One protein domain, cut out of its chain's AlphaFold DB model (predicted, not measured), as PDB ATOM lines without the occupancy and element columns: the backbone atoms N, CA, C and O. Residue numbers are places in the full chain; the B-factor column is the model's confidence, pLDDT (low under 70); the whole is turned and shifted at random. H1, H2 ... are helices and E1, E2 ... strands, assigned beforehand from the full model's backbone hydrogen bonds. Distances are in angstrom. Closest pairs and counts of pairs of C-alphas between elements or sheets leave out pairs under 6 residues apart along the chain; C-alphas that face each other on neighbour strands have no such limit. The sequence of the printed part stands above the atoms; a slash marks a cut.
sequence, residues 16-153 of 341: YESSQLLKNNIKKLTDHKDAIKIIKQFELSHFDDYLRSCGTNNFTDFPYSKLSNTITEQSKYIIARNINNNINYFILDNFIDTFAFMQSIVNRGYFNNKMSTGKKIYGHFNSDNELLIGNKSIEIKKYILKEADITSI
ATOM      1  N   TYR A  16      14.164  26.807  31.588       74.75
ATOM      2  CA  TYR A  16      13.756  27.856  30.640       74.75
ATOM      3  C   TYR A  16      12.904  28.960  31.295       74.75
ATOM      4  O   TYR A  16      13.185  30.146  31.114       74.75
ATOM      5  N   GLU A  17      11.877  28.606  32.071       74.00
ATOM      6  CA  GLU A  17      11.007  29.576  32.754       74.00
ATOM      7  C   GLU A  17      11.765  30.397  33.799       74.00
ATOM      8  O   GLU A  17      11.670  31.629  33.809       74.00
ATOM      9  N   SER A  18      12.556  29.727  34.640       75.12
ATOM     10  CA  SER A  18      13.406  30.377  35.643       75.12
ATOM     11  C   SER A  18      14.377  31.344  34.972       75.12
ATOM     12  O   SER A  18      14.568  32.473  35.426       75.12
ATOM     13  N   SER A  19      14.927  30.936  33.830       73.25
ATOM     14  CA  SER A  19      15.798  31.749  33.002       73.25
ATOM     15  C   SER A  19      15.093  32.987  32.441       73.25
ATOM     16  O   SER A  19      15.622  34.095  32.574       73.25
ATOM     17  N   GLN A  20      13.889  32.859  31.876       75.19
ATOM     18  CA  GLN A  20      13.134  34.018  31.377       75.19
ATOM     19  C   GLN A  20      12.748  34.990  32.498       75.19
ATOM     20  O   GLN A  20      12.880  36.206  32.329       75.19
ATOM     21  N   LEU A  21      12.329  34.477  33.658       80.06
ATOM     22  CA  LEU A  21      12.028  35.304  34.826       80.06
ATOM     23  C   LEU A  21      13.264  36.097  35.260       80.06
ATOM     24  O   LEU A  21      13.194  37.310  35.452       80.06
ATOM     25  N   LEU A  22      14.413  35.427  35.344       81.56
ATOM     26  CA  LEU A  22      15.668  36.048  35.739       81.56
ATOM     27  C   LEU A  22      16.107  37.139  34.755       81.56
ATOM     28  O   LEU A  22      16.509  38.222  35.176       81.56
ATOM     29  N   LYS A  23      15.959  36.898  33.448       79.94
ATOM     30  CA  LYS A  23      16.223  37.898  32.403       79.94
ATOM     31  C   LYS A  23      15.332  39.128  32.567       79.94
ATOM     32  O   LYS A  23      15.825  40.253  32.512       79.94
ATOM     33  N   ASN A  24      14.034  38.924  32.773       82.69
ATOM     34  CA  ASN A  24      13.084  40.018  32.966       82.69
ATOM     35  C   ASN A  24      13.377  40.800  34.249       82.69
ATOM     36  O   ASN A  24      13.275  42.023  34.247       82.69
ATOM     37  N   ASN A  25      13.793  40.115  35.315       85.31
ATOM     38  CA  ASN A  25      14.218  40.761  36.551       85.31
ATOM     39  C   ASN A  25      15.460  41.623  36.319       85.31
ATOM     40  O   ASN A  25      15.451  42.787  36.701       85.31
ATOM     41  N   ILE A  26      16.475  41.108  35.614       87.06
ATOM     42  CA  ILE A  26      17.683  41.872  35.265       87.06
ATOM     43  C   ILE A  26      17.337  43.112  34.427       87.06
ATOM     44  O   ILE A  26      17.859  44.188  34.701       87.06
ATOM     45  N   LYS A  27      16.437  42.995  33.439       85.50
ATOM     46  CA  LYS A  27      16.011  44.127  32.591       85.50
ATOM     47  C   LYS A  27      15.277  45.233  33.357       85.50
ATOM     48  O   LYS A  27      15.253  46.363  32.887       85.50
ATOM     49  N   LYS A  28      14.660  44.912  34.496       87.75
ATOM     50  CA  LYS A  28      13.945  45.874  35.351       87.75
ATOM     51  C   LYS A  28      14.851  46.559  36.377       87.75
ATOM     52  O   LYS A  28      14.390  47.466  37.067       87.75
ATOM     53  N   LEU A  29      16.098  46.114  36.521       89.62
ATOM     54  CA  LEU A  29      17.040  46.745  37.436       89.62
ATOM     55  C   LEU A  29      17.472  48.111  36.911       89.62
ATOM     56  O   LEU A  29      17.620  48.320  35.710       89.62
ATOM     57  N   THR A  30      17.743  49.015  37.846       87.94
ATOM     58  CA  THR A  30      18.324  50.333  37.573       87.94
ATOM     59  C   THR A  30      19.806  50.396  37.950       87.94
ATOM     60  O   THR A  30      20.532  51.235  37.423       87.94
ATOM     61  N   ASP A  31      20.296  49.494  38.810       92.31
ATOM     62  CA  ASP A  31      21.719  49.390  39.153       92.31
ATOM     63  C   ASP A  31      22.412  48.293  38.324       92.31
ATOM     64  O   ASP A  31      22.132  47.095  38.434       92.31
ATOM     65  N   HIS A  32      23.376  48.706  37.499       92.50
ATOM     66  CA  HIS A  32      24.192  47.811  36.679       92.50
ATOM     67  C   HIS A  32      25.111  46.899  37.508       92.50
ATOM     68  O   HIS A  32      25.524  45.845  37.019       92.50
ATOM     69  N   LYS A  33      25.431  47.255  38.760       93.38
ATOM     70  CA  LYS A  33      26.183  46.393  39.688       93.38
ATOM     71  C   LYS A  33      25.346  45.210  40.150       93.38
ATOM     72  O   LYS A  33      25.842  44.082  40.125       93.38
ATOM     73  N   ASP A  34      24.087  45.452  40.506       92.75
ATOM     74  CA  ASP A  34      23.152  44.396  40.896       92.75
ATOM     75  C   ASP A  34      22.878  43.453  39.727       92.75
ATOM     76  O   ASP A  34      22.930  42.234  39.895       92.75
ATOM     77  N   ALA A  35      22.719  43.992  38.512       91.62
ATOM     78  CA  ALA A  35      22.592  43.172  37.310       91.62
ATOM     79  C   ALA A  35      23.790  42.226  37.131       91.62
ATOM     80  O   ALA A  35      23.611  41.018  36.973       91.62
ATOM     81  N   ILE A  36      25.023  42.736  37.234       92.06
ATOM     82  CA  ILE A  36      26.241  41.914  37.131       92.06
ATOM     83  C   ILE A  36      26.335  40.883  38.263       92.06
ATOM     84  O   ILE A  36      26.815  39.770  38.033       92.06
ATOM     85  N   LYS A  37      25.883  41.223  39.476       91.62
ATOM     86  CA  LYS A  37      25.843  40.292  40.611       91.62
ATOM     87  C   LYS A  37      24.903  39.124  40.326       91.62
ATOM     88  O   LYS A  37      25.324  37.985  40.495       91.62
ATOM     89  N   ILE A  38      23.695  39.394  39.831       88.69
ATOM     90  CA  ILE A  38      22.733  38.355  39.445       88.69
ATOM     91  C   ILE A  38      23.295  37.494  38.309       88.69
ATOM     92  O   ILE A  38      23.296  36.270  38.418       88.69
ATOM     93  N   ILE A  39      23.842  38.105  37.251       87.12
ATOM     94  CA  ILE A  39      24.418  37.365  36.114       87.12
ATOM     95  C   ILE A  39      25.504  36.390  36.589       87.12
ATOM     96  O   ILE A  39      25.539  35.249  36.140       87.12
ATOM     97  N   LYS A  40      26.362  36.800  37.528       87.31
ATOM     98  CA  LYS A  40      27.396  35.924  38.100       87.31
ATOM     99  C   LYS A  40      26.832  34.870  39.046       87.31
ATOM    100  O   LYS A  40      27.243  33.722  38.963       87.31
ATOM    101  N   GLN A  41      25.916  35.257  39.936       87.12
ATOM    102  CA  GLN A  41      25.329  34.373  40.946       87.12
ATOM    103  C   GLN A  41      24.634  33.165  40.316       87.12
ATOM    104  O   GLN A  41      24.706  32.069  40.860       87.12
ATOM    105  N   PHE A  42      23.975  33.372  39.179       82.19
ATOM    106  CA  PHE A  42      23.273  32.319  38.453       82.19
ATOM    107  C   PHE A  42      24.091  31.756  37.280       82.19
ATOM    108  O   PHE A  42      23.535  31.061  36.437       82.19
ATOM    109  N   GLU A  43      25.393  32.067  37.207       81.00
ATOM    110  CA  GLU A  43      26.314  31.588  36.163       81.00
ATOM    111  C   GLU A  43      25.784  31.796  34.739       81.00
ATOM    112  O   GLU A  43      25.895  30.949  33.847       81.00
ATOM    113  N   LEU A  44      25.172  32.959  34.538       79.25
ATOM    114  CA  LEU A  44      24.481  33.268  33.309       79.25
ATOM    115  C   LEU A  44      25.434  33.564  32.170       79.25
ATOM    116  O   LEU A  44      25.018  33.396  31.049       79.25
ATOM    117  N   SER A  45      26.675  33.976  32.380       80.94
ATOM    118  CA  SER A  45      27.626  34.227  31.289       80.94
ATOM    119  C   SER A  45      28.478  33.007  30.948       80.94
ATOM    120  O   SER A  45      28.552  32.062  31.732       80.94
ATOM    121  N   HIS A  46      29.170  33.016  29.801       78.19
ATOM    122  CA  HIS A  46      30.191  31.994  29.559       78.19
ATOM    123  C   HIS A  46      31.261  32.039  30.664       78.19
ATOM    124  O   HIS A  46      31.539  33.103  31.217       78.19
ATOM    125  N   PHE A  47      31.851  30.891  31.008       79.38
ATOM    126  CA  PHE A  47      32.859  30.826  32.077       79.38
ATOM    127  C   PHE A  47      34.169  31.529  31.680       79.38
ATOM    128  O   PHE A  47      34.871  32.046  32.545       79.38
ATOM    129  N   ASP A  48      34.439  31.602  30.375       81.00
ATOM    130  CA  ASP A  48      35.553  32.361  29.795       81.00
ATOM    131  C   ASP A  48      35.259  33.864  29.647       81.00
ATOM    132  O   ASP A  48      36.166  34.635  29.320       81.00
ATOM    133  N   ASP A  49      34.008  34.298  29.853       86.31
ATOM    134  CA  ASP A  49      33.635  35.706  29.733       86.31
ATOM    135  C   ASP A  49      33.959  36.480  31.011       86.31
ATOM    136  O   ASP A  49      33.760  36.044  32.149       86.31
ATOM    137  N   TYR A  50      34.404  37.712  30.812       90.06
ATOM    138  CA  TYR A  50      34.784  38.626  31.867       90.06
ATOM    139  C   TYR A  50      33.752  39.723  32.050       90.06
ATOM    140  O   TYR A  50      33.637  40.627  31.233       90.06
ATOM    141  N   LEU A  51      33.038  39.682  33.177       91.56
ATOM    142  CA  LEU A  51      31.963  40.630  33.463       91.56
ATOM    143  C   LEU A  51      32.355  41.655  34.518       91.56
ATOM    144  O   LEU A  51      32.782  41.309  35.637       91.56
ATOM    145  N   ARG A  52      32.148  42.927  34.186       93.19
ATOM    146  CA  ARG A  52      32.357  44.065  35.079       93.19
ATOM    147  C   ARG A  52      31.199  45.041  35.024       93.19
ATOM    148  O   ARG A  52      30.616  45.288  33.982       93.19
ATOM    149  N   SER A  53      30.905  45.626  36.172       93.50
ATOM    150  CA  SER A  53      30.145  46.863  36.268       93.50
ATOM    151  C   SER A  53      31.116  48.036  36.172       93.50
ATOM    152  O   SER A  53      32.192  47.981  36.771       93.50
ATOM    153  N   CYS A  54      30.731  49.107  35.490       93.00
ATOM    154  CA  CYS A  54      31.475  50.358  35.526       93.00
ATOM    155  C   CYS A  54      31.531  50.913  36.959       93.00
ATOM    156  O   CYS A  54      30.544  50.862  37.705       93.00
ATOM    157  N   GLY A  55      32.710  51.377  37.359       87.50
ATOM    158  CA  GLY A  55      32.979  51.997  38.646       87.50
ATOM    159  C   GLY A  55      32.457  53.430  38.731       87.50
ATOM    160  O   GLY A  55      31.810  53.948  37.820       87.50
ATOM    161  N   THR A  56      32.751  54.088  39.851       81.31
ATOM    162  CA  THR A  56      32.546  55.537  39.986       81.31
ATOM    163  C   THR A  56      33.410  56.277  38.960       81.31
ATOM    164  O   THR A  56      34.422  55.748  38.523       81.31
ATOM    165  N   ASN A  57      33.043  57.485  38.530       84.12
ATOM    166  CA  ASN A  57      33.843  58.272  37.572       84.12
ATOM    167  C   ASN A  57      34.124  57.575  36.221       84.12
ATOM    168  O   ASN A  57      35.183  57.786  35.629       84.12
ATOM    169  N   ASN A  58      33.191  56.757  35.720       89.19
ATOM    170  CA  ASN A  58      33.251  56.195  34.366       89.19
ATOM    171  C   ASN A  58      34.521  55.366  34.064       89.19
ATOM    172  O   ASN A  58      35.020  55.383  32.939       89.19
ATOM    173  N   PHE A  59      35.052  54.618  35.040       91.69
ATOM    174  CA  PHE A  59      36.166  53.687  34.805       91.69
ATOM    175  C   PHE A  59      35.757  52.215  34.940       91.69
ATOM    176  O   PHE A  59      34.802  51.865  35.626       91.69
ATOM    177  N   THR A  60      36.532  51.325  34.330       93.69
ATOM    178  CA  THR A  60      36.507  49.873  34.558       93.69
ATOM    179  C   THR A  60      37.924  49.384  34.849       93.69
ATOM    180  O   THR A  60      38.900  50.006  34.420       93.69
ATOM    181  N   ASP A  61      38.062  48.295  35.602       91.75
ATOM    182  CA  ASP A  61      39.355  47.726  35.970       91.75
ATOM    183  C   ASP A  61      39.561  46.325  35.388       91.75
ATOM    184  O   ASP A  61      38.733  45.429  35.542       91.75
ATOM    185  N   PHE A  62      40.722  46.128  34.774       93.00
ATOM    186  CA  PHE A  62      41.184  44.868  34.211       93.00
ATOM    187  C   PHE A  62      42.185  44.228  35.184       93.00
ATOM    188  O   PHE A  62      43.306  44.729  35.323       93.00
ATOM    189  N   PRO A  63      41.822  43.140  35.892       91.50
ATOM    190  CA  PRO A  63      42.730  42.468  36.819       91.50
ATOM    191  C   PRO A  63      43.774  41.660  36.036       91.50
ATOM    192  O   PRO A  63      43.586  40.470  35.785       91.50
ATOM    193  N   TYR A  64      44.868  42.311  35.642       90.44
ATOM    194  CA  TYR A  64      45.841  41.789  34.678       90.44
ATOM    195  C   TYR A  64      46.346  40.386  35.033       90.44
ATOM    196  O   TYR A  64      46.303  39.491  34.196       90.44
ATOM    197  N   SER A  65      46.723  40.157  36.296       87.94
ATOM    198  CA  SER A  65      47.213  38.849  36.757       87.94
ATOM    199  C   SER A  65      46.168  37.732  36.715       87.94
ATOM    200  O   SER A  65      46.529  36.566  36.628       87.94
ATOM    201  N   LYS A  66      44.873  38.060  36.802       88.00
ATOM    202  CA  LYS A  66      43.807  37.063  36.642       88.00
ATOM    203  C   LYS A  66      43.591  36.764  35.160       88.00
ATOM    204  O   LYS A  66      43.481  35.603  34.777       88.00
ATOM    205  N   LEU A  67      43.554  37.817  34.345       89.00
ATOM    206  CA  LEU A  67      43.324  37.733  32.905       89.00
ATOM    207  C   LEU A  67      44.413  36.928  32.188       89.00
ATOM    208  O   LEU A  67      44.077  36.094  31.354       89.00
ATOM    209  N   SER A  68      45.685  37.087  32.573       85.75
ATOM    210  CA  SER A  68      46.809  36.365  31.954       85.75
ATOM    211  C   SER A  68      46.687  34.843  32.009       85.75
ATOM    212  O   SER A  68      47.281  34.167  31.181       85.75
ATOM    213  N   ASN A  69      45.932  34.307  32.970       85.62
ATOM    214  CA  ASN A  69      45.867  32.869  33.232       85.62
ATOM    215  C   ASN A  69      44.600  32.197  32.682       85.62
ATOM    216  O   ASN A  69      44.414  31.003  32.878       85.62
ATOM    217  N   THR A  70      43.676  32.963  32.105       83.94
ATOM    218  CA  THR A  70      42.284  32.506  31.903       83.94
ATOM    219  C   THR A  70      41.642  33.002  30.617       83.94
ATOM    220  O   THR A  70      40.586  32.502  30.251       83.94
ATOM    221  N   ILE A  71      42.222  34.002  29.952       86.88
ATOM    222  CA  ILE A  71      41.688  34.501  28.688       86.88
ATOM    223  C   ILE A  71      41.884  33.458  27.578       86.88
ATOM    224  O   ILE A  71      42.962  32.882  27.440       86.88
ATOM    225  N   THR A  72      40.845  33.238  26.779       84.94
ATOM    226  CA  THR A  72      40.870  32.392  25.581       84.94
ATOM    227  C   THR A  72      40.525  33.228  24.347       84.94
ATOM    228  O   THR A  72      40.071  34.368  24.461       84.94
ATOM    229  N   GLU A  73      40.701  32.670  23.149       83.25
ATOM    230  CA  GLU A  73      40.299  33.331  21.895       83.25
ATOM    231  C   GLU A  73      38.792  33.635  21.833       83.25
ATOM    232  O   GLU A  73      38.367  34.535  21.113       83.25
ATOM    233  N   GLN A  74      37.978  32.903  22.602       81.31
ATOM    234  CA  GLN A  74      36.524  33.072  22.646       81.31
ATOM    235  C   GLN A  74      36.056  33.997  23.778       81.31
ATOM    236  O   GLN A  74      34.882  34.375  23.799       81.31
ATOM    237  N   SER A  75      36.946  34.363  24.709       85.62
ATOM    238  CA  SER A  75      36.621  35.228  25.842       85.62
ATOM    239  C   SER A  75      36.121  36.593  25.384       85.62
ATOM    240  O   SER A  75      36.769  37.280  24.592       85.62
ATOM    241  N   LYS A  76      35.020  37.054  25.980       88.81
ATOM    242  CA  LYS A  76      34.551  38.437  25.841       88.81
ATOM    243  C   LYS A  76      34.808  39.225  27.110       88.81
ATOM    244  O   LYS A  76      34.718  38.688  28.213       88.81
ATOM    245  N   TYR A  77      35.041  40.526  26.967       92.56
ATOM    246  CA  TYR A  77      34.982  41.449  28.097       92.56
ATOM    247  C   TYR A  77      33.703  42.275  28.022       92.56
ATOM    248  O   TYR A  77      33.499  43.038  27.082       92.56
ATOM    249  N   ILE A  78      32.840  42.097  29.014       93.62
ATOM    250  CA  ILE A  78      31.483  42.630  29.053       93.62
ATOM    251  C   ILE A  78      31.399  43.640  30.194       93.62
ATOM    252  O   ILE A  78      31.636  43.313  31.362       93.62
ATOM    253  N   ILE A  79      31.050  44.877  29.855       95.06
ATOM    254  CA  ILE A  79      30.978  45.996  30.791       95.06
ATOM    255  C   ILE A  79      29.537  46.486  30.861       95.06
ATOM    256  O   ILE A  79      29.016  47.007  29.881       95.06
ATOM    257  N   ALA A  80      28.899  46.361  32.023       94.88
ATOM    258  CA  ALA A  80      27.603  46.978  32.279       94.88
ATOM    259  C   ALA A  80      27.780  48.421  32.770       94.88
ATOM    260  O   ALA A  80      28.602  48.688  33.656       94.88
ATOM    261  N   ARG A  81      26.993  49.344  32.221       93.56
ATOM    262  CA  ARG A  81      26.935  50.763  32.589       93.56
ATOM    263  C   ARG A  81      25.490  51.178  32.799       93.56
ATOM    264  O   ARG A  81      24.622  50.734  32.060       93.56
ATOM    265  N   ASN A  82      25.246  52.076  33.742       91.44
ATOM    266  CA  ASN A  82      24.000  52.827  33.777       91.44
ATOM    267  C   ASN A  82      24.191  54.127  32.978       91.44
ATOM    268  O   ASN A  82      25.080  54.918  33.297       91.44
ATOM    269  N   ILE A  83      23.394  54.305  31.926       89.69
ATOM    270  CA  ILE A  83      23.345  55.508  31.090       89.69
ATOM    271  C   ILE A  83      21.871  55.898  30.992       89.69
ATOM    272  O   ILE A  83      21.047  55.088  30.572       89.69
ATOM    273  N   ASN A  84      21.529  57.122  31.398       88.19
ATOM    274  CA  ASN A  84      20.156  57.645  31.368       88.19
ATOM    275  C   ASN A  84      19.124  56.717  32.043       88.19
ATOM    276  O   ASN A  84      18.053  56.473  31.494       88.19
ATOM    277  N   ASN A  85      19.455  56.183  33.226       85.31
ATOM    278  CA  ASN A  85      18.645  55.222  33.991       85.31
ATOM    279  C   ASN A  85      18.404  53.868  33.306       85.31
ATOM    280  O   ASN A  85      17.589  53.083  33.786       85.31
ATOM    281  N   ASN A  86      19.143  53.564  32.239       87.38
ATOM    282  CA  ASN A  86      19.099  52.279  31.561       87.38
ATOM    283  C   ASN A  86      20.426  51.540  31.731       87.38
ATOM    284  O   ASN A  86      21.512  52.112  31.590       87.38
ATOM    285  N   ILE A  87      20.342  50.240  32.011       92.00
ATOM    286  CA  ILE A  87      21.517  49.373  32.042       92.00
ATOM    287  C   ILE A  87      21.874  49.001  30.605       92.00
ATOM    288  O   ILE A  87      21.145  48.272  29.938       92.00
ATOM    289  N   ASN A  88      23.027  49.479  30.161       92.62
ATOM    290  CA  ASN A  88      23.614  49.197  28.863       92.62
ATOM    291  C   ASN A  88      24.780  48.233  29.059       92.62
ATOM    292  O   ASN A  88      25.578  48.398  29.988       92.62
ATOM    293  N   TYR A  89      24.900  47.239  28.187       94.12
ATOM    294  CA  TYR A  89      26.034  46.329  28.208       94.12
ATOM    295  C   TYR A  89      26.897  46.557  26.982       94.12
ATOM    296  O   TYR A  89      26.399  46.634  25.866       94.12
ATOM    297  N   PHE A  90      28.202  46.622  27.194       94.69
ATOM    298  CA  PHE A  90      29.175  46.850  26.143       94.69
ATOM    299  C   PHE A  90      30.139  45.679  26.064       94.69
ATOM    300  O   PHE A  90      30.697  45.261  27.080       94.69
ATOM    301  N   ILE A  91      30.336  45.160  24.859       93.00
ATOM    302  CA  ILE A  91      31.277  44.088  24.565       93.00
ATOM    303  C   ILE A  91      32.511  44.699  23.913       93.00
ATOM    304  O   ILE A  91      32.430  45.433  22.925       93.00
ATOM    305  N   LEU A  92      33.660  44.373  24.488       91.19
ATOM    306  CA  LEU A  92      34.948  44.545  23.846       91.19
ATOM    307  C   LEU A  92      35.235  43.292  23.018       91.19
ATOM    308  O   LEU A  92      35.651  42.261  23.556       91.19
ATOM    309  N   ASP A  93      34.950  43.391  21.722       75.31
ATOM    310  CA  ASP A  93      35.275  42.347  20.753       75.31
ATOM    311  C   ASP A  93      36.804  42.193  20.643       75.31
ATOM    312  O   ASP A  93      37.558  43.135  20.898       75.31
ATOM    313  N   ASN A  94      37.274  40.989  20.297       82.50
ATOM    314  CA  ASN A  94      38.701  40.637  20.237       82.50
ATOM    315  C   ASN A  94      39.444  40.962  21.543       82.50
ATOM    316  O   ASN A  94      40.470  41.655  21.575       82.50
ATOM    317  N   PHE A  95      38.916  40.456  22.660       90.12
ATOM    318  CA  PHE A  95      39.493  40.724  23.973       90.12
ATOM    319  C   PHE A  95      40.952  40.253  24.076       90.12
ATOM    320  O   PHE A  95      41.751  40.899  24.753       90.12
ATOM    321  N   ILE A  96      41.329  39.200  23.342       90.06
ATOM    322  CA  ILE A  96      42.707  38.705  23.270       90.06
ATOM    323  C   ILE A  96      43.686  39.753  22.711       90.06
ATOM    324  O   ILE A  96      44.729  39.996  23.316       90.06
ATOM    325  N   ASP A  97      43.317  40.465  21.643       91.62
ATOM    326  CA  ASP A  97      44.143  41.523  21.045       91.62
ATOM    327  C   ASP A  97      44.263  42.722  21.983       91.62
ATOM    328  O   ASP A  97      45.321  43.347  22.128       91.62
ATOM    329  N   THR A  98      43.162  43.035  22.668       93.75
ATOM    330  CA  THR A  98      43.163  44.076  23.695       93.75
ATOM    331  C   THR A  98      44.088  43.686  24.848       93.75
ATOM    332  O   THR A  98      44.842  44.521  25.357       93.75
ATOM    333  N   PHE A  99      44.086  42.414  25.243       94.19
ATOM    334  CA  PHE A  99      44.976  41.910  26.272       94.19
ATOM    335  C   PHE A  99      46.444  41.932  25.824       94.19
ATOM    336  O   PHE A  99      47.304  42.326  26.607       94.19
ATOM    337  N   ALA A 100      46.751  41.629  24.560       94.56
ATOM    338  CA  ALA A 100      48.102  41.777  24.014       94.56
ATOM    339  C   ALA A 100      48.600  43.235  24.097       94.56
ATOM    340  O   ALA A 100      49.728  43.496  24.526       94.56
ATOM    341  N   PHE A 101      47.735  44.209  23.788       95.62
ATOM    342  CA  PHE A 101      48.044  45.624  24.016       95.62
ATOM    343  C   PHE A 101      48.305  45.929  25.502       95.62
ATOM    344  O   PHE A 101      49.276  46.613  25.834       95.62
ATOM    345  N   MET A 102      47.482  45.389  26.408       95.12
ATOM    346  CA  MET A 102      47.680  45.527  27.855       95.12
ATOM    347  C   MET A 102      49.037  44.977  28.314       95.12
ATOM    348  O   MET A 102      49.715  45.622  29.111       95.12
ATOM    349  N   GLN A 103      49.469  43.828  27.792       94.69
ATOM    350  CA  GLN A 103      50.797  43.279  28.086       94.69
ATOM    351  C   GLN A 103      51.909  44.228  27.618       94.69
ATOM    352  O   GLN A 103      52.848  44.497  28.366       94.69
ATOM    353  N   SER A 104      51.775  44.804  26.419       95.69
ATOM    354  CA  SER A 104      52.747  45.762  25.872       95.69
ATOM    355  C   SER A 104      52.920  47.007  26.753       95.69
ATOM    356  O   SER A 104      54.050  47.432  27.008       95.69
ATOM    357  N   ILE A 105      51.832  47.599  27.260       94.56
ATOM    358  CA  ILE A 105      51.948  48.753  28.172       94.56
ATOM    359  C   ILE A 105      52.510  48.344  29.541       94.56
ATOM    360  O   ILE A 105      53.267  49.107  30.141       94.56
ATOM    361  N   VAL A 106      52.200  47.138  30.032       92.50
ATOM    362  CA  VAL A 106      52.763  46.611  31.287       92.50
ATOM    363  C   VAL A 106      54.272  46.422  31.175       92.50
ATOM    364  O   VAL A 106      54.992  46.886  32.058       92.50
ATOM    365  N   ASN A 107      54.757  45.845  30.074       92.31
ATOM    366  CA  ASN A 107      56.189  45.656  29.815       92.31
ATOM    367  C   ASN A 107      56.949  46.987  29.703       92.31
ATOM    368  O   ASN A 107      58.125  47.057  30.043       92.31
ATOM    369  N   ARG A 108      56.266  48.062  29.292       92.81
ATOM    370  CA  ARG A 108      56.797  49.436  29.272       92.81
ATOM    371  C   ARG A 108      56.669  50.173  30.609       92.81
ATOM    372  O   ARG A 108      56.929  51.370  30.676       92.81
ATOM    373  N   GLY A 109      56.277  49.478  31.675       89.88
ATOM    374  CA  GLY A 109      56.284  50.030  33.025       89.88
ATOM    375  C   GLY A 109      54.976  50.678  33.470       89.88
ATOM    376  O   GLY A 109      55.007  51.579  34.304       89.88
ATOM    377  N   TYR A 110      53.812  50.231  32.974       89.50
ATOM    378  CA  TYR A 110      52.501  50.778  33.388       89.50
ATOM    379  C   TYR A 110      52.297  50.807  34.905       89.50
ATOM    380  O   TYR A 110      51.678  51.733  35.432       89.50
ATOM    381  N   PHE A 111      52.854  49.830  35.618       87.44
ATOM    382  CA  PHE A 111      52.768  49.750  37.074       87.44
ATOM    383  C   PHE A 111      53.898  50.474  37.817       87.44
ATOM    384  O   PHE A 111      53.813  50.602  39.034       87.44
ATOM    385  N   ASN A 112      54.921  50.991  37.130       79.88
ATOM    386  CA  ASN A 112      56.108  51.562  37.781       79.88
ATOM    387  C   ASN A 112      55.773  52.790  38.640       79.88
ATOM    388  O   ASN A 112      56.419  53.029  39.654       79.88
ATOM    389  N   ASN A 113      54.718  53.526  38.277       64.06
ATOM    390  CA  ASN A 113      54.321  54.765  38.950       64.06
ATOM    391  C   ASN A 113      53.178  54.582  39.966       64.06
ATOM    392  O   ASN A 113      52.684  55.566  40.516       64.06
ATOM    393  N   LYS A 114      52.708  53.350  40.206       57.56
ATOM    394  CA  LYS A 114      51.625  53.072  41.160       57.56
ATOM    395  C   LYS A 114      51.877  51.752  41.880       57.56
ATOM    396  O   LYS A 114      51.830  50.692  41.258       57.56
ATOM    397  N   MET A 115      51.976  51.798  43.213       50.22
ATOM    398  CA  MET A 115      51.649  50.655  44.073       50.22
ATOM    399  C   MET A 115      50.152  50.333  43.920       50.22
ATOM    400  O   MET A 115      49.333  50.620  44.787       50.22
ATOM    401  N   SER A 116      49.760  49.796  42.764       52.41
ATOM    402  CA  SER A 116      48.413  49.278  42.572       52.41
ATOM    403  C   SER A 116      48.349  47.932  43.276       52.41
ATOM    404  O   SER A 116      48.817  46.906  42.775       52.41
ATOM    405  N   THR A 117      47.795  47.939  44.482       55.59
ATOM    406  CA  THR A 117      47.324  46.719  45.125       55.59
ATOM    407  C   THR A 117      46.444  45.965  44.115       55.59
ATOM    408  O   THR A 117      45.405  46.445  43.665       55.59
ATOM    409  N   GLY A 118      46.928  44.805  43.657       64.88
ATOM    410  CA  GLY A 118      46.216  43.930  42.720       64.88
ATOM    411  C   GLY A 118      46.535  44.053  41.220       64.88
ATOM    412  O   GLY A 118      45.803  43.436  40.449       64.88
ATOM    413  N   LYS A 119      47.581  44.788  40.790       84.38
ATOM    414  CA  LYS A 119      48.046  44.866  39.375       84.38
ATOM    415  C   LYS A 119      46.890  45.058  38.376       84.38
ATOM    416  O   LYS A 119      46.636  44.218  37.509       84.38
ATOM    417  N   LYS A 120      46.148  46.155  38.531       89.69
ATOM    418  CA  LYS A 120      44.958  46.462  37.723       89.69
ATOM    419  C   LYS A 120      45.268  47.498  36.651       89.69
ATOM    420  O   LYS A 120      45.799  48.562  36.960       89.69
ATOM    421  N   ILE A 121      44.894  47.208  35.411       91.94
ATOM    422  CA  ILE A 121      44.912  48.191  34.323       91.94
ATOM    423  C   ILE A 121      43.557  48.885  34.307       91.94
ATOM    424  O   ILE A 121      42.528  48.226  34.435       91.94
ATOM    425  N   TYR A 122      43.545  50.206  34.172       91.62
ATOM    426  CA  TYR A 122      42.307  50.979  34.146       91.62
ATOM    427  C   TYR A 122      41.920  51.332  32.713       91.62
ATOM    428  O   TYR A 122      42.766  51.730  31.907       91.62
ATOM    429  N   GLY A 123      40.630  51.181  32.421       94.25
ATOM    430  CA  GLY A 123      39.987  51.743  31.244       94.25
ATOM    431  C   GLY A 123      39.050  52.874  31.652       94.25
ATOM    432  O   GLY A 123      38.319  52.735  32.630       94.25
ATOM    433  N   HIS A 124      39.061  53.975  30.912       95.38
ATOM    434  CA  HIS A 124      38.223  55.147  31.153       95.38
ATOM    435  C   HIS A 124      37.292  55.378  29.974       95.38
ATOM    436  O   HIS A 124      37.737  55.388  28.827       95.38
ATOM    437  N   PHE A 125      36.007  55.568  30.246       95.44
ATOM    438  CA  PHE A 125      35.047  55.902  29.206       95.44
ATOM    439  C   PHE A 125      35.135  57.385  28.853       95.44
ATOM    440  O   PHE A 125      34.998  58.239  29.727       95.44
ATOM    441  N   ASN A 126      35.358  57.674  27.571       93.94
ATOM    442  CA  ASN A 126      35.369  59.035  27.026       93.94
ATOM    443  C   ASN A 126      33.995  59.437  26.453       93.94
ATOM    444  O   ASN A 126      33.666  60.615  26.378       93.94
ATOM    445  N   SER A 127      33.174  58.449  26.092       93.19
ATOM    446  CA  SER A 127      31.765  58.596  25.710       93.19
ATOM    447  C   SER A 127      30.969  57.361  26.168       93.19
ATOM    448  O   SER A 127      31.475  56.543  26.945       93.19
ATOM    449  N   ASP A 128      29.725  57.200  25.716       92.38
ATOM    450  CA  ASP A 128      28.853  56.077  26.089       92.38
ATOM    451  C   ASP A 128      29.424  54.701  25.703       92.38
ATOM    452  O   ASP A 128      29.353  53.760  26.495       92.38
ATOM    453  N   ASN A 129      30.080  54.587  24.548       94.38
ATOM    454  CA  ASN A 129      30.650  53.328  24.058       94.38
ATOM    455  C   ASN A 129      32.154  53.399  23.744       94.38
ATOM    456  O   ASN A 129      32.719  52.427  23.246       94.38
ATOM    457  N   GLU A 130      32.825  54.517  24.029       96.00
ATOM    458  CA  GLU A 130      34.262  54.671  23.796       96.00
ATOM    459  C   GLU A 130      35.069  54.425  25.071       96.00
ATOM    460  O   GLU A 130      34.959  55.182  26.037       96.00
ATOM    461  N   LEU A 131      35.929  53.405  25.045       96.38
ATOM    462  CA  LEU A 131      36.819  53.041  26.142       96.38
ATOM    463  C   LEU A 131      38.281  53.341  25.792       96.38
ATOM    464  O   LEU A 131      38.819  52.843  24.803       96.38
ATOM    465  N   LEU A 132      38.948  54.110  26.647       96.25
ATOM    466  CA  LEU A 132      40.375  54.404  26.572       96.25
ATOM    467  C   LEU A 132      41.130  53.535  27.576       96.25
ATOM    468  O   LEU A 132      40.849  53.594  28.769       96.25
ATOM    469  N   ILE A 133      42.104  52.753  27.116       95.56
ATOM    470  CA  ILE A 133      42.927  51.885  27.968       95.56
ATOM    471  C   ILE A 133      44.375  52.355  27.895       95.56
ATOM    472  O   ILE A 133      44.908  52.556  26.805       95.56
ATOM    473  N   GLY A 134      45.017  52.501  29.054       91.81
ATOM    474  CA  GLY A 134      46.412  52.927  29.154       91.81
ATOM    475  C   GLY A 134      46.585  54.225  29.939       91.81
ATOM    476  O   GLY A 134      45.766  54.557  30.797       91.81
ATOM    477  N   ASN A 135      47.701  54.921  29.729       89.12
ATOM    478  CA  ASN A 135      47.992  56.198  30.382       89.12
ATOM    479  C   ASN A 135      48.880  57.093  29.500       89.12
ATOM    480  O   ASN A 135      49.569  56.613  28.604       89.12
ATOM    481  N   LYS A 136      48.882  58.401  29.780       87.88
ATOM    482  CA  LYS A 136      49.626  59.394  28.984       87.88
ATOM    483  C   LYS A 136      51.145  59.189  28.997       87.88
ATOM    484  O   LYS A 136      51.804  59.601  28.057       87.88
ATOM    485  N   SER A 137      51.695  58.583  30.051       86.81
ATOM    486  CA  SER A 137      53.140  58.348  30.177       86.81
ATOM    487  C   SER A 137      53.662  57.186  29.329       86.81
ATOM    488  O   SER A 137      54.872  57.063  29.188       86.81
ATOM    489  N   ILE A 138      52.789  56.322  28.800       90.38
ATOM    490  CA  ILE A 138      53.192  55.141  28.024       90.38
ATOM    491  C   ILE A 138      52.490  55.143  26.678       90.38
ATOM    492  O   ILE A 138      53.123  55.325  25.646       90.38
ATOM    493  N   GLU A 139      51.182  54.910  26.698       93.50
ATOM    494  CA  GLU A 139      50.324  54.866  25.522       93.50
ATOM    495  C   GLU A 139      48.868  54.787  25.978       93.50
ATOM    496  O   GLU A 139      48.559  54.181  27.011       93.50
ATOM    497  N   ILE A 140      47.968  55.372  25.190       95.56
ATOM    498  CA  ILE A 140      46.523  55.214  25.336       95.56
ATOM    499  C   ILE A 140      45.996  54.651  24.023       95.56
ATOM    500  O   ILE A 140      46.229  55.234  22.966       95.56
ATOM    501  N   LYS A 141      45.241  53.556  24.100       96.50
ATOM    502  CA  LYS A 141      44.518  53.004  22.957       96.50
ATOM    503  C   LYS A 141      43.018  53.142  23.163       96.50
ATOM    504  O   LYS A 141      42.501  52.908  24.256       96.50
ATOM    505  N   LYS A 142      42.341  53.534  22.089       96.44
ATOM    506  CA  LYS A 142      40.896  53.718  22.021       96.44
ATOM    507  C   LYS A 142      40.226  52.458  21.482       96.44
ATOM    508  O   LYS A 142      40.689  51.885  20.499       96.44
ATOM    509  N   TYR A 143      39.110  52.089  22.098       96.00
ATOM    510  CA  TYR A 143      38.245  50.992  21.688       96.00
ATOM    511  C   TYR A 143      36.808  51.495  21.587       96.00
ATOM    512  O   TYR A 143      36.295  52.108  22.522       96.00
ATOM    513  N   ILE A 144      36.163  51.230  20.453       95.31
ATOM    514  CA  ILE A 144      34.722  51.422  20.297       95.31
ATOM    515  C   ILE A 144      34.059  50.101  20.653       95.31
ATOM    516  O   ILE A 144      34.308  49.088  20.002       95.31
ATOM    517  N   LEU A 145      33.262  50.108  21.714       94.62
ATOM    518  CA  LEU A 145      32.591  48.917  22.200       94.62
ATOM    519  C   LEU A 145      31.263  48.715  21.480       94.62
ATOM    520  O   LEU A 145      30.540  49.672  21.180       94.62
ATOM    521  N   LYS A 146      30.919  47.450  21.255       93.06
ATOM    522  CA  LYS A 146      29.631  47.064  20.696       93.06
ATOM    523  C   LYS A 146      28.595  46.985  21.809       93.06
ATOM    524  O   LYS A 146      28.819  46.307  22.810       93.06
ATOM    525  N   GLU A 147      27.461  47.648  21.637       92.06
ATOM    526  CA  GLU A 147      26.336  47.487  22.556       92.06
ATOM    527  C   GLU A 147      25.731  46.080  22.428       92.06
ATOM    528  O   GLU A 147      25.644  45.502  21.341       92.06
ATOM    529  N   ALA A 148      25.340  45.514  23.562       85.94
ATOM    530  CA  ALA A 148      24.863  44.155  23.695       85.94
ATOM    531  C   ALA A 148      23.573  44.101  24.514       85.94
ATOM    532  O   ALA A 148      23.459  44.699  25.582       85.94
ATOM    533  N   ASP A 149      22.612  43.305  24.048       82.19
ATOM    534  CA  ASP A 149      21.457  42.917  24.859       82.19
ATOM    535  C   ASP A 149      21.901  41.868  25.891       82.19
ATOM    536  O   ASP A 149      22.747  41.015  25.596       82.19
ATOM    537  N   ILE A 150      21.267  41.855  27.066       80.38
ATOM    538  CA  ILE A 150      21.419  40.794  28.068       80.38
ATOM    539  C   ILE A 150      21.247  39.406  27.436       80.38
ATOM    540  O   ILE A 150      21.961  38.474  27.783       80.38
ATOM    541  N   THR A 151      20.385  39.274  26.423       73.56
ATOM    542  CA  THR A 151      20.209  38.022  25.669       73.56
ATOM    543  C   THR A 151      21.511  37.498  25.047       73.56
ATOM    544  O   THR A 151      21.701  36.290  24.960       73.56
ATOM    545  N   SER A 152      22.414  38.385  24.624       72.25
ATOM    546  CA  SER A 152      23.689  38.024  23.987       72.25
ATOM    547  C   SER A 152      24.809  37.679  24.977       72.25
ATOM    548  O   SER A 152      25.811  37.075  24.590       72.25
ATOM    549  N   ILE A 153      24.628  38.061  26.243       76.25
ATOM    550  CA  ILE A 153      25.573  37.852  27.350       76.25
ATOM    551  C   ILE A 153      25.311  36.511  28.023       76.25
ATOM    552  O   ILE A 153      26.226  35.878  28.546       76.25
TER     553      ILE A 153
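AT A GLANCE: This is residues 16 to 153 of the 341 residues of an uncharacterized protein of Lachnospiraceae bacterium TB5 (UniProt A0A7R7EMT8). Two four-stranded sheets sit partly face to face as a sandwich, E1 E3 E4 E8 and E2 E5 E6 E7, their strands crossed at 52 degrees. H2 covers one face of the first sheet and H4 one face of the second, each making two layers, helix over sheet, while H1 lies at one end of the long axis. The printed part has 138 residues, with five named helices and eight named strands that follow each other along the chain as H1 H2 E1 E2 H3 E3 E4 H4 E5 E6 E7 E8 H5; the class is mixed, helices and strands. The first sheet is mixed, the second all antiparallel and twisted. The whole is compact, with a radius of gyration of the C-alphas of 15.4 A, yet elongated, spanning 50 by 31 by 26 A.

HOW THE PARTS SIT: One sheet runs E1, residues 50 to 53, E3, 77 to 83, E4, 86 to 92, and E8, 146 to 148. E1 and E3 are parallel, N 78 to O 50 at 2.8 A; E3 and E4 form an antiparallel hairpin, N 81 to O 88 at 2.8 A; E4 and E8 are antiparallel, N 91 to O 146 at 2.8 A. The other runs E2, 59 to 63, E5, 120 to 125, E6, 130 to 135, and E7, 139 to 144. E2 and E5 are antiparallel, N 60 to O 123 at 2.8 A. E5 E6 E7 are a meander, each strand the antiparallel neighbour of the one before, with N 124 to O 132 at 2.8 A and N 143 to O 131 at 2.8 A. E7 runs on into E8 at 50 degrees. H2, 32 to 41, lies over E1 and E3 at a height of 8.8 A over the sheet, along the strands; the C-alphas of Lys 33 and Ser 53, its closest to E1, are 5.3 A apart. H4, 95 to 107, lies over E6 at a height of 8.9 A, along the strands; its closest C-alphas to E6 are Ile 105 and Gly 134, 7.0 A. H3, 64 to 67, only grazes the second sheet, and H5, 150 to 153, the first. H1, 16 to 27, only just touches H5, with 3 pairs of C-alphas within 8 A, through residues 23 to 27 alone; the closest are Lys 23 and Ile 150, 7.4 A. Every O i to N i+4 pair is within hydrogen-bond range in H1, H2 and H4; H3 and H5 are too short for one.

IN THESE COORDINATES: H1 begins at C-alpha 16 (13.756, 27.856, 30.640) and is 16.5 A long; H4 is 18.4 A, E3 18.5 A and E4 19.2 A. H5 ends at C-alpha 153 (25.573, 37.852, 27.350).

THE WHOLE: The C-alphas of Glu 17 and Ser 137, farthest apart, are 51.1 A from each other. The printed part has no cut; the link H4 to E5, residues 108 to 119, is long. Mean pLDDT of the printed part is 87.3, with residues 113 to 118 under 70.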